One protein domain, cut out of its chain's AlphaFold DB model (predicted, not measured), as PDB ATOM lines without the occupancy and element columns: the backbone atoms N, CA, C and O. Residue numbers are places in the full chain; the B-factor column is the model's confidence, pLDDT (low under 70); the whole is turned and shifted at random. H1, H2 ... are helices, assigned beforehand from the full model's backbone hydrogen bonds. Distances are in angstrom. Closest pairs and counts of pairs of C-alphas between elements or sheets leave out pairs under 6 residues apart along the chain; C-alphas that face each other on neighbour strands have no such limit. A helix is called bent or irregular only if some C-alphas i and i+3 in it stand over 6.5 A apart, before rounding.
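AT A GLANCE: This is residues 36 to 90 of the 98 residues of an uncharacterized protein of Streptomyces avermitilis (UniProt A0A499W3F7). A long helix, H3, makes most of a thin rod; residues 70 to 90 stick out as an arm from a narrow body where H1 folds back beside short H2 and the beginning of H3. The printed part has 55 residues with three named helices, H1, H2, H3 in chain order, and is all helix. It is extended, with a radius of gyration of the C-alphas of 18.4 A and spans of 61 by 14 by 7 A.

HOW THE PARTS SIT: H3, residues 62 to 88, touches H1, residues 36 to 48, opposite ways at a shallow tilt of 19 degrees. H3 touches H1 with residues 62 to 68 alone, and H1 touches H3 with residues 36 to 39 alone; the closest C-alphas of the two, those of Ala 65 and Lys 36, are 4.8 A apart. H1 and H2, residues 54 to 59, form a helical hairpin, a shallow tilt of 9 degrees, with closest C-alphas Gln 43 and Phe 58 at 5.5 A. H2 and H3 meet only through their link. Every O i to N i+4 pair is within hydrogen-bond range in H2 and H3, and 5 of 9 in H1.

IN THESE COORDINATES: H3 runs 39.4 A, ending at C-alpha 88 (-32.477, -1.770, 15.044). H1 runs 20.6 A from C-alpha 36 (-32.604, -36.361, 9.574) and is only just irregular: C-alphas 44 and 47 are 6.8 A apart. H2 runs 8.5 A.

THE WHOLE: The farthest C-alphas, of Pro 52 and Arg 90, are 61.0 A apart. The printed part has no cut, both links are tight, and no printed residue is under 70 in pLDDT.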
ATOM      1  N   LYS A  36     -31.779 -35.393   8.838       98.56
ATOM      2  CA  LYS A  36     -32.604 -36.361   9.574       98.56
ATOM      3  C   LYS A  36     -33.180 -37.438   8.651       98.56
ATOM      4  O   LYS A  36     -33.168 -38.620   9.007       98.56
ATOM      5  N   ASP A  37     -33.662 -37.048   7.477       98.62
ATOM      6  CA  ASP A  37     -34.266 -37.956   6.503       98.62
ATOM      7  C   ASP A  37     -33.248 -38.980   6.003       98.62
ATOM      8  O   ASP A  37     -33.541 -40.172   6.025       98.62
ATOM      9  N   VAL A  38     -32.018 -38.558   5.687       98.06
ATOM     10  CA  VAL A  38     -30.923 -39.473   5.314       98.06
ATOM     11  C   VAL A  38     -30.707 -40.553   6.376       98.06
ATOM     12  O   VAL A  38     -30.620 -41.738   6.048       98.06
ATOM     13  N   HIS A  39     -30.644 -40.177   7.656       98.06
ATOM     14  CA  HIS A  39     -30.452 -41.153   8.727       98.06
ATOM     15  C   HIS A  39     -31.664 -42.080   8.895       98.06
ATOM     16  O   HIS A  39     -31.506 -43.301   8.949       98.06
ATOM     17  N   SER A  40     -32.875 -41.520   8.937       98.00
ATOM     18  CA  SER A  40     -34.103 -42.291   9.168       98.00
ATOM     19  C   SER A  40     -34.444 -43.245   8.019       98.00
ATOM     20  O   SER A  40     -34.811 -44.393   8.266       98.00
ATOM     21  N   GLN A  41     -34.263 -42.819   6.767       97.94
ATOM     22  CA  GLN A  41     -34.474 -43.671   5.598       97.94
ATOM     23  C   GLN A  41     -33.461 -44.814   5.562       97.94
ATOM     24  O   GLN A  41     -33.833 -45.950   5.274       97.94
ATOM     25  N   PHE A  42     -32.201 -44.545   5.916       97.69
ATOM     26  CA  PHE A  42     -31.183 -45.587   5.988       97.69
ATOM     27  C   PHE A  42     -31.480 -46.612   7.091       97.69
ATOM     28  O   PHE A  42     -31.385 -47.812   6.850       97.69
ATOM     29  N   GLN A  43     -31.930 -46.161   8.267       97.00
ATOM     30  CA  GLN A  43     -32.426 -47.036   9.341       97.00
ATOM     31  C   GLN A  43     -33.624 -47.892   8.892       97.00
ATOM     32  O   GLN A  43     -33.745 -49.046   9.298       97.00
ATOM     33  N   GLY A  44     -34.478 -47.377   8.002       96.62
ATOM     34  CA  GLY A  44     -35.606 -48.119   7.429       96.62
ATOM     35  C   GLY A  44     -35.212 -49.370   6.632       96.62
ATOM     36  O   GLY A  44     -36.035 -50.269   6.457       96.62
ATOM     37  N   LEU A  45     -33.955 -49.476   6.191       96.50
ATOM     38  CA  LEU A  45     -33.436 -50.658   5.496       96.50
ATOM     39  C   LEU A  45     -33.107 -51.821   6.451       96.50
ATOM     40  O   LEU A  45     -32.918 -52.948   5.987       96.50
ATOM     41  N   ALA A  46     -33.085 -51.587   7.770       94.56
ATOM     42  CA  ALA A  46     -32.717 -52.591   8.771       94.56
ATOM     43  C   ALA A  46     -33.617 -53.833   8.771       94.56
ATOM     44  O   ALA A  46     -33.158 -54.924   9.096       94.56
ATOM     45  N   ALA A  47     -34.871 -53.700   8.331       95.69
ATOM     46  CA  ALA A  47     -35.792 -54.829   8.206       95.69
ATOM     47  C   ALA A  47     -35.348 -55.886   7.172       95.69
ATOM     48  O   ALA A  47     -35.841 -57.011   7.205       95.69
ATOM     49  N   TYR A  48     -34.434 -55.541   6.257       96.81
ATOM     50  CA  TYR A  48     -34.041 -56.385   5.123       96.81
ATOM     51  C   TYR A  48     -32.585 -56.865   5.183       96.81
ATOM     52  O   TYR A  48     -32.113 -57.495   4.238       96.81
ATOM     53  N   TYR A  49     -31.859 -56.570   6.264       96.56
ATOM     54  CA  TYR A  49     -30.434 -56.870   6.371       96.56
ATOM     55  C   TYR A  49     -30.091 -57.470   7.734       96.56
ATOM     56  O   TYR A  49     -30.357 -56.879   8.778       96.56
ATOM     57  N   THR A  50     -29.478 -58.653   7.729       97.19
ATOM     58  CA  THR A  50     -29.055 -59.357   8.944       97.19
ATOM     59  C   THR A  50     -27.601 -59.770   8.811       97.19
ATOM     60  O   THR A  50     -27.266 -60.647   8.017       97.19
ATOM     61  N   ALA A  51     -26.750 -59.135   9.608       97.06
ATOM     62  CA  ALA A  51     -25.335 -59.443   9.726       97.06
ATOM     63  C   ALA A  51     -24.824 -58.959  11.098       97.06
ATOM     64  O   ALA A  51     -25.460 -58.081  11.695       97.06
ATOM     65  N   PRO A  52     -23.710 -59.497  11.625       98.00
ATOM     66  CA  PRO A  52     -23.134 -59.048  12.898       98.00
ATOM     67  C   PRO A  52     -22.842 -57.538  12.954       98.00
ATOM     68  O   PRO A  52     -22.918 -56.936  14.020       98.00
ATOM     69  N   GLU A  53     -22.542 -56.920  11.812       97.31
ATOM     70  CA  GLU A  53     -22.229 -55.498  11.659       97.31
ATOM     71  C   GLU A  53     -23.455 -54.579  11.509       97.31
ATOM     72  O   GLU A  53     -23.287 -53.363  11.420       97.31
ATOM     73  N   ALA A  54     -24.679 -55.122  11.455       97.19
ATOM     74  CA  ALA A  54     -25.876 -54.367  11.071       97.19
ATOM     75  C   ALA A  54     -26.106 -53.113  11.933       97.19
ATOM     76  O   ALA A  54     -26.378 -52.041  11.396       97.19
ATOM     77  N   GLU A  55     -25.941 -53.213  13.253       95.25
ATOM     78  CA  GLU A  55     -26.089 -52.070  14.162       95.25
ATOM     79  C   GLU A  55     -25.109 -50.938  13.814       95.25
ATOM     80  O   GLU A  55     -25.515 -49.788  13.625       95.25
ATOM     81  N   GLN A  56     -23.823 -51.272  13.667       97.62
ATOM     82  CA  GLN A  56     -22.784 -50.304  13.321       97.62
ATOM     83  C   GLN A  56     -23.033 -49.693  11.939       97.62
ATOM     84  O   GLN A  56     -22.876 -48.482  11.763       97.62
ATOM     85  N   LEU A  57     -23.440 -50.516  10.968       97.75
ATOM     86  CA  LEU A  57     -23.777 -50.065   9.627       97.75
ATOM     87  C   LEU A  57     -24.895 -49.026   9.689       97.75
ATOM     88  O   LEU A  57     -24.686 -47.903   9.242       97.75
ATOM     89  N   PHE A  58     -26.044 -49.339  10.289       97.25
ATOM     90  CA  PHE A  58     -27.186 -48.420  10.306       97.25
ATOM     91  C   PHE A  58     -26.939 -47.165  11.157       97.25
ATOM     92  O   PHE A  58     -27.496 -46.102  10.865       97.25
ATOM     93  N   ALA A  59     -26.060 -47.232  12.157       96.56
ATOM     94  CA  ALA A  59     -25.625 -46.061  12.917       96.56
ATOM     95  C   ALA A  59     -24.690 -45.119  12.127       96.56
ATOM     96  O   ALA A  59     -24.527 -43.961  12.514       96.56
ATOM     97  N   SER A  60     -24.098 -45.563  11.012       97.81
ATOM     98  CA  SER A  60     -23.069 -44.808  10.272       97.81
ATOM     99  C   SER A  60     -23.529 -43.454   9.719       97.81
ATOM    100  O   SER A  60     -22.700 -42.572   9.494       97.81
ATOM    101  N   THR A  61     -24.837 -43.252   9.538       98.12
ATOM    102  CA  THR A  61     -25.420 -41.994   9.046       98.12
ATOM    103  C   THR A  61     -25.838 -41.036  10.161       98.12
ATOM    104  O   THR A  61     -26.123 -39.872   9.883       98.12
ATOM    105  N   LYS A  62     -25.814 -41.462  11.432       98.31
ATOM    106  CA  LYS A  62     -26.108 -40.583  12.575       98.31
ATOM    107  C   LYS A  62     -25.244 -39.309  12.590       98.31
ATOM    108  O   LYS A  62     -25.802 -38.228  12.777       98.31
ATOM    109  N   PRO A  63     -23.927 -39.364  12.305       98.62
ATOM    110  CA  PRO A  63     -23.098 -38.165  12.287       98.62
ATOM    111  C   PRO A  63     -23.451 -37.158  11.177       98.62
ATOM    112  O   PRO A  63     -22.970 -36.026  11.239       98.62
ATOM    113  N   VAL A  64     -24.229 -37.549  10.156       98.19
ATOM    114  CA  VAL A  64     -24.766 -36.632   9.134       98.19
ATOM    115  C   VAL A  64     -25.956 -35.866   9.700       98.19
ATOM    116  O   VAL A  64     -25.973 -34.641   9.611       98.19
ATOM    117  N   ALA A  65     -26.902 -36.567  10.335       98.62
ATOM    118  CA  ALA A  65     -28.041 -35.940  11.002       98.62
ATOM    119  C   ALA A  65     -27.580 -34.951  12.083       98.62
ATOM    120  O   ALA A  65     -27.997 -33.798  12.065       98.62
ATOM    121  N   ASP A  66     -26.650 -35.366  12.950       98.75
ATOM    122  CA  ASP A  66     -26.150 -34.524  14.045       98.75
ATOM    123  C   ASP A  66     -25.435 -33.257  13.527       98.75
ATOM    124  O   ASP A  66     -25.575 -32.176  14.094       98.75
ATOM    125  N   ARG A  67     -24.678 -33.358  12.422       98.69
ATOM    126  CA  ARG A  67     -24.007 -32.193  11.815       98.69
ATOM    127  C   ARG A  67     -24.973 -31.265  11.091       98.69
ATOM    128  O   ARG A  67     -24.780 -30.056  11.149       98.69
ATOM    129  N   ALA A  68     -25.972 -31.813  10.404       98.75
ATOM    130  CA  ALA A  68     -27.002 -31.015   9.750       98.75
ATOM    131  C   ALA A  68     -27.818 -30.219  10.777       98.75
ATOM    132  O   ALA A  68     -28.086 -29.043  10.559       98.75
ATOM    133  N   ASP A  69     -28.144 -30.845  11.910       98.81
ATOM    134  CA  ASP A  69     -28.831 -30.214  13.037       98.81
ATOM    135  C   ASP A  69     -28.006 -29.061  13.632       98.81
ATOM    136  O   ASP A  69     -28.479 -27.928  13.688       98.81
ATOM    137  N   GLY A  70     -26.731 -29.309  13.952       98.75
ATOM    138  CA  GLY A  70     -25.844 -28.269  14.481       98.75
ATOM    139  C   GLY A  70     -25.573 -27.125  13.495       98.75
ATOM    140  O   GLY A  70     -25.538 -25.962  13.889       98.75
ATOM    141  N   PHE A  71     -25.422 -27.423  12.202       98.62
ATOM    142  CA  PHE A  71     -25.246 -26.381  11.190       98.62
ATOM    143  C   PHE A  71     -26.517 -25.541  11.001       98.62
ATOM    144  O   PHE A  71     -26.429 -24.325  10.833       98.62
ATOM    145  N   ALA A  72     -27.697 -26.164  11.069       98.81
ATOM    146  CA  ALA A  72     -28.967 -25.449  11.047       98.81
ATOM    147  C   ALA A  72     -29.106 -24.501  12.250       98.81
ATOM    148  O   ALA A  72     -29.493 -23.350  12.058       98.81
ATOM    149  N   ASP A  73     -28.708 -24.923  13.457       98.81
ATOM    150  CA  ASP A  73     -28.678 -24.042  14.634       98.81
ATOM    151  C   ASP A  73     -27.790 -22.809  14.407       98.81
ATOM    152  O   ASP A  73     -28.138 -21.693  14.802       98.81
ATOM    153  N   ASP A  74     -26.631 -22.982  13.772       98.69
ATOM    154  CA  ASP A  74     -25.721 -21.872  13.487       98.69
ATOM    155  C   ASP A  74     -26.290 -20.909  12.435       98.69
ATOM    156  O   ASP A  74     -26.201 -19.689  12.607       98.69
ATOM    157  N   LEU A  75     -26.949 -21.423  11.394       98.50
ATOM    158  CA  LEU A  75     -27.663 -20.590  10.423       98.50
ATOM    159  C   LEU A  75     -28.827 -19.824  11.064       98.50
ATOM    160  O   LEU A  75     -29.017 -18.639  10.775       98.50
ATOM    161  N   GLU A  76     -29.574 -20.453  11.970       98.56
ATOM    162  CA  GLU A  76     -30.652 -19.805  12.720       98.56
ATOM    163  C   GLU A  76     -30.124 -18.675  13.617       98.56
ATOM    164  O   GLU A  76     -30.741 -17.608  13.678       98.56
ATOM    165  N   LYS A  77     -28.952 -18.844  14.251       98.50
ATOM    166  CA  LYS A  77     -28.291 -17.766  15.014       98.50
ATOM    167  C   LYS A  77     -27.908 -16.589  14.120       98.50
ATOM    168  O   LYS A  77     -28.144 -15.442  14.500       98.50
ATOM    169  N   VAL A  78     -27.336 -16.852  12.942       97.81
ATOM    170  CA  VAL A  78     -26.971 -15.797  11.979       97.81
ATOM    171  C   VAL A  78     -28.218 -15.067  11.478       97.81
ATOM    172  O   VAL A  78     -28.256 -13.838  11.510       97.81
ATOM    173  N   SER A  79     -29.259 -15.806  11.083       98.06
ATOM    174  CA  SER A  79     -30.551 -15.241  10.676       98.06
ATOM    175  C   SER A  79     -31.149 -14.361  11.782       98.06
ATOM    176  O   SER A  79     -31.541 -13.222  11.529       98.06
ATOM    177  N   GLY A  80     -31.136 -14.838  13.030       97.56
ATOM    178  CA  GLY A  80     -31.607 -14.080  14.188       97.56
ATOM    179  C   GLY A  80     -30.812 -12.795  14.433       97.56
ATOM    180  O   GLY A  80     -31.406 -11.744  14.658       97.56
ATOM    181  N   ALA A  81     -29.480 -12.845  14.341       97.19
ATOM    182  CA  ALA A  81     -28.633 -11.661  14.491       97.19
ATOM    183  C   ALA A  81     -28.904 -10.613  13.397       97.19
ATOM    184  O   ALA A  81     -29.026  -9.426  13.700       97.19
ATOM    185  N   LEU A  82     -29.057 -11.048  12.142       95.62
ATOM    186  CA  LEU A  82     -29.392 -10.168  11.017       95.62
ATOM    187  C   LEU A  82     -30.802  -9.579  11.137       95.62
ATOM    188  O   LEU A  82     -31.002  -8.413  10.807       95.62
ATOM    189  N   SER A  83     -31.763 -10.350  11.648       95.94
ATOM    190  CA  SER A  83     -33.122  -9.876  11.916       95.94
ATOM    191  C   SER A  83     -33.157  -8.822  13.030       95.94
ATOM    192  O   SER A  83     -33.791  -7.774  12.871       95.94
ATOM    193  N   SER A  84     -32.415  -9.045  14.122       95.06
ATOM    194  CA  SER A  84     -32.242  -8.057  15.196       95.06
ATOM    195  C   SER A  84     -31.602  -6.778  14.667       95.06
ATOM    196  O   SER A  84     -32.150  -5.697  14.865       95.06
ATOM    197  N   TYR A  85     -30.512  -6.901  13.904       90.75
ATOM    198  CA  TYR A  85     -29.869  -5.758  13.262       90.75
ATOM    199  C   TYR A  85     -30.838  -5.003  12.342       90.75
ATOM    200  O   TYR A  85     -30.981  -3.792  12.474       90.75
ATOM    201  N   GLY A  86     -31.558  -5.712  11.465       90.06
ATOM    202  CA  GLY A  86     -32.569  -5.135  10.575       90.06
ATOM    203  C   GLY A  86     -33.661  -4.373  11.329       90.06
ATOM    204  O   GLY A  86     -34.111  -3.323  10.876       90.06
ATOM    205  N   THR A  87     -34.045  -4.856  12.512       90.12
ATOM    206  CA  THR A  87     -35.000  -4.177  13.396       90.12
ATOM    207  C   THR A  87     -34.416  -2.897  13.995       90.12
ATOM    208  O   THR A  87     -35.108  -1.882  14.038       90.12
ATOM    209  N   GLU A  88     -33.156  -2.920  14.431       88.75
ATOM    210  CA  GLU A  88     -32.477  -1.770  15.044       88.75
ATOM    211  C   GLU A  88     -32.254  -0.610  14.067       88.75
ATOM    212  O   GLU A  88     -32.366   0.551  14.455       88.75
ATOM    213  N   ILE A  89     -31.953  -0.906  12.800       86.94
ATOM    214  CA  ILE A  89     -31.656   0.120  11.786       86.94
ATOM    215  C   ILE A  89     -32.898   0.712  11.118       86.94
ATOM    216  O   ILE A  89     -32.774   1.625  10.297       86.94
ATOM    217  N   ARG A  90     -34.093   0.190  11.419       83.06
ATOM    218  CA  ARG A  90     -35.335   0.722  10.858       83.06
ATOM    219  C   ARG A  90     -35.501   2.186  11.267       83.06
ATOM    220  O   ARG A  90     -35.391   2.494  12.455       83.06
TER     221      ARG A  90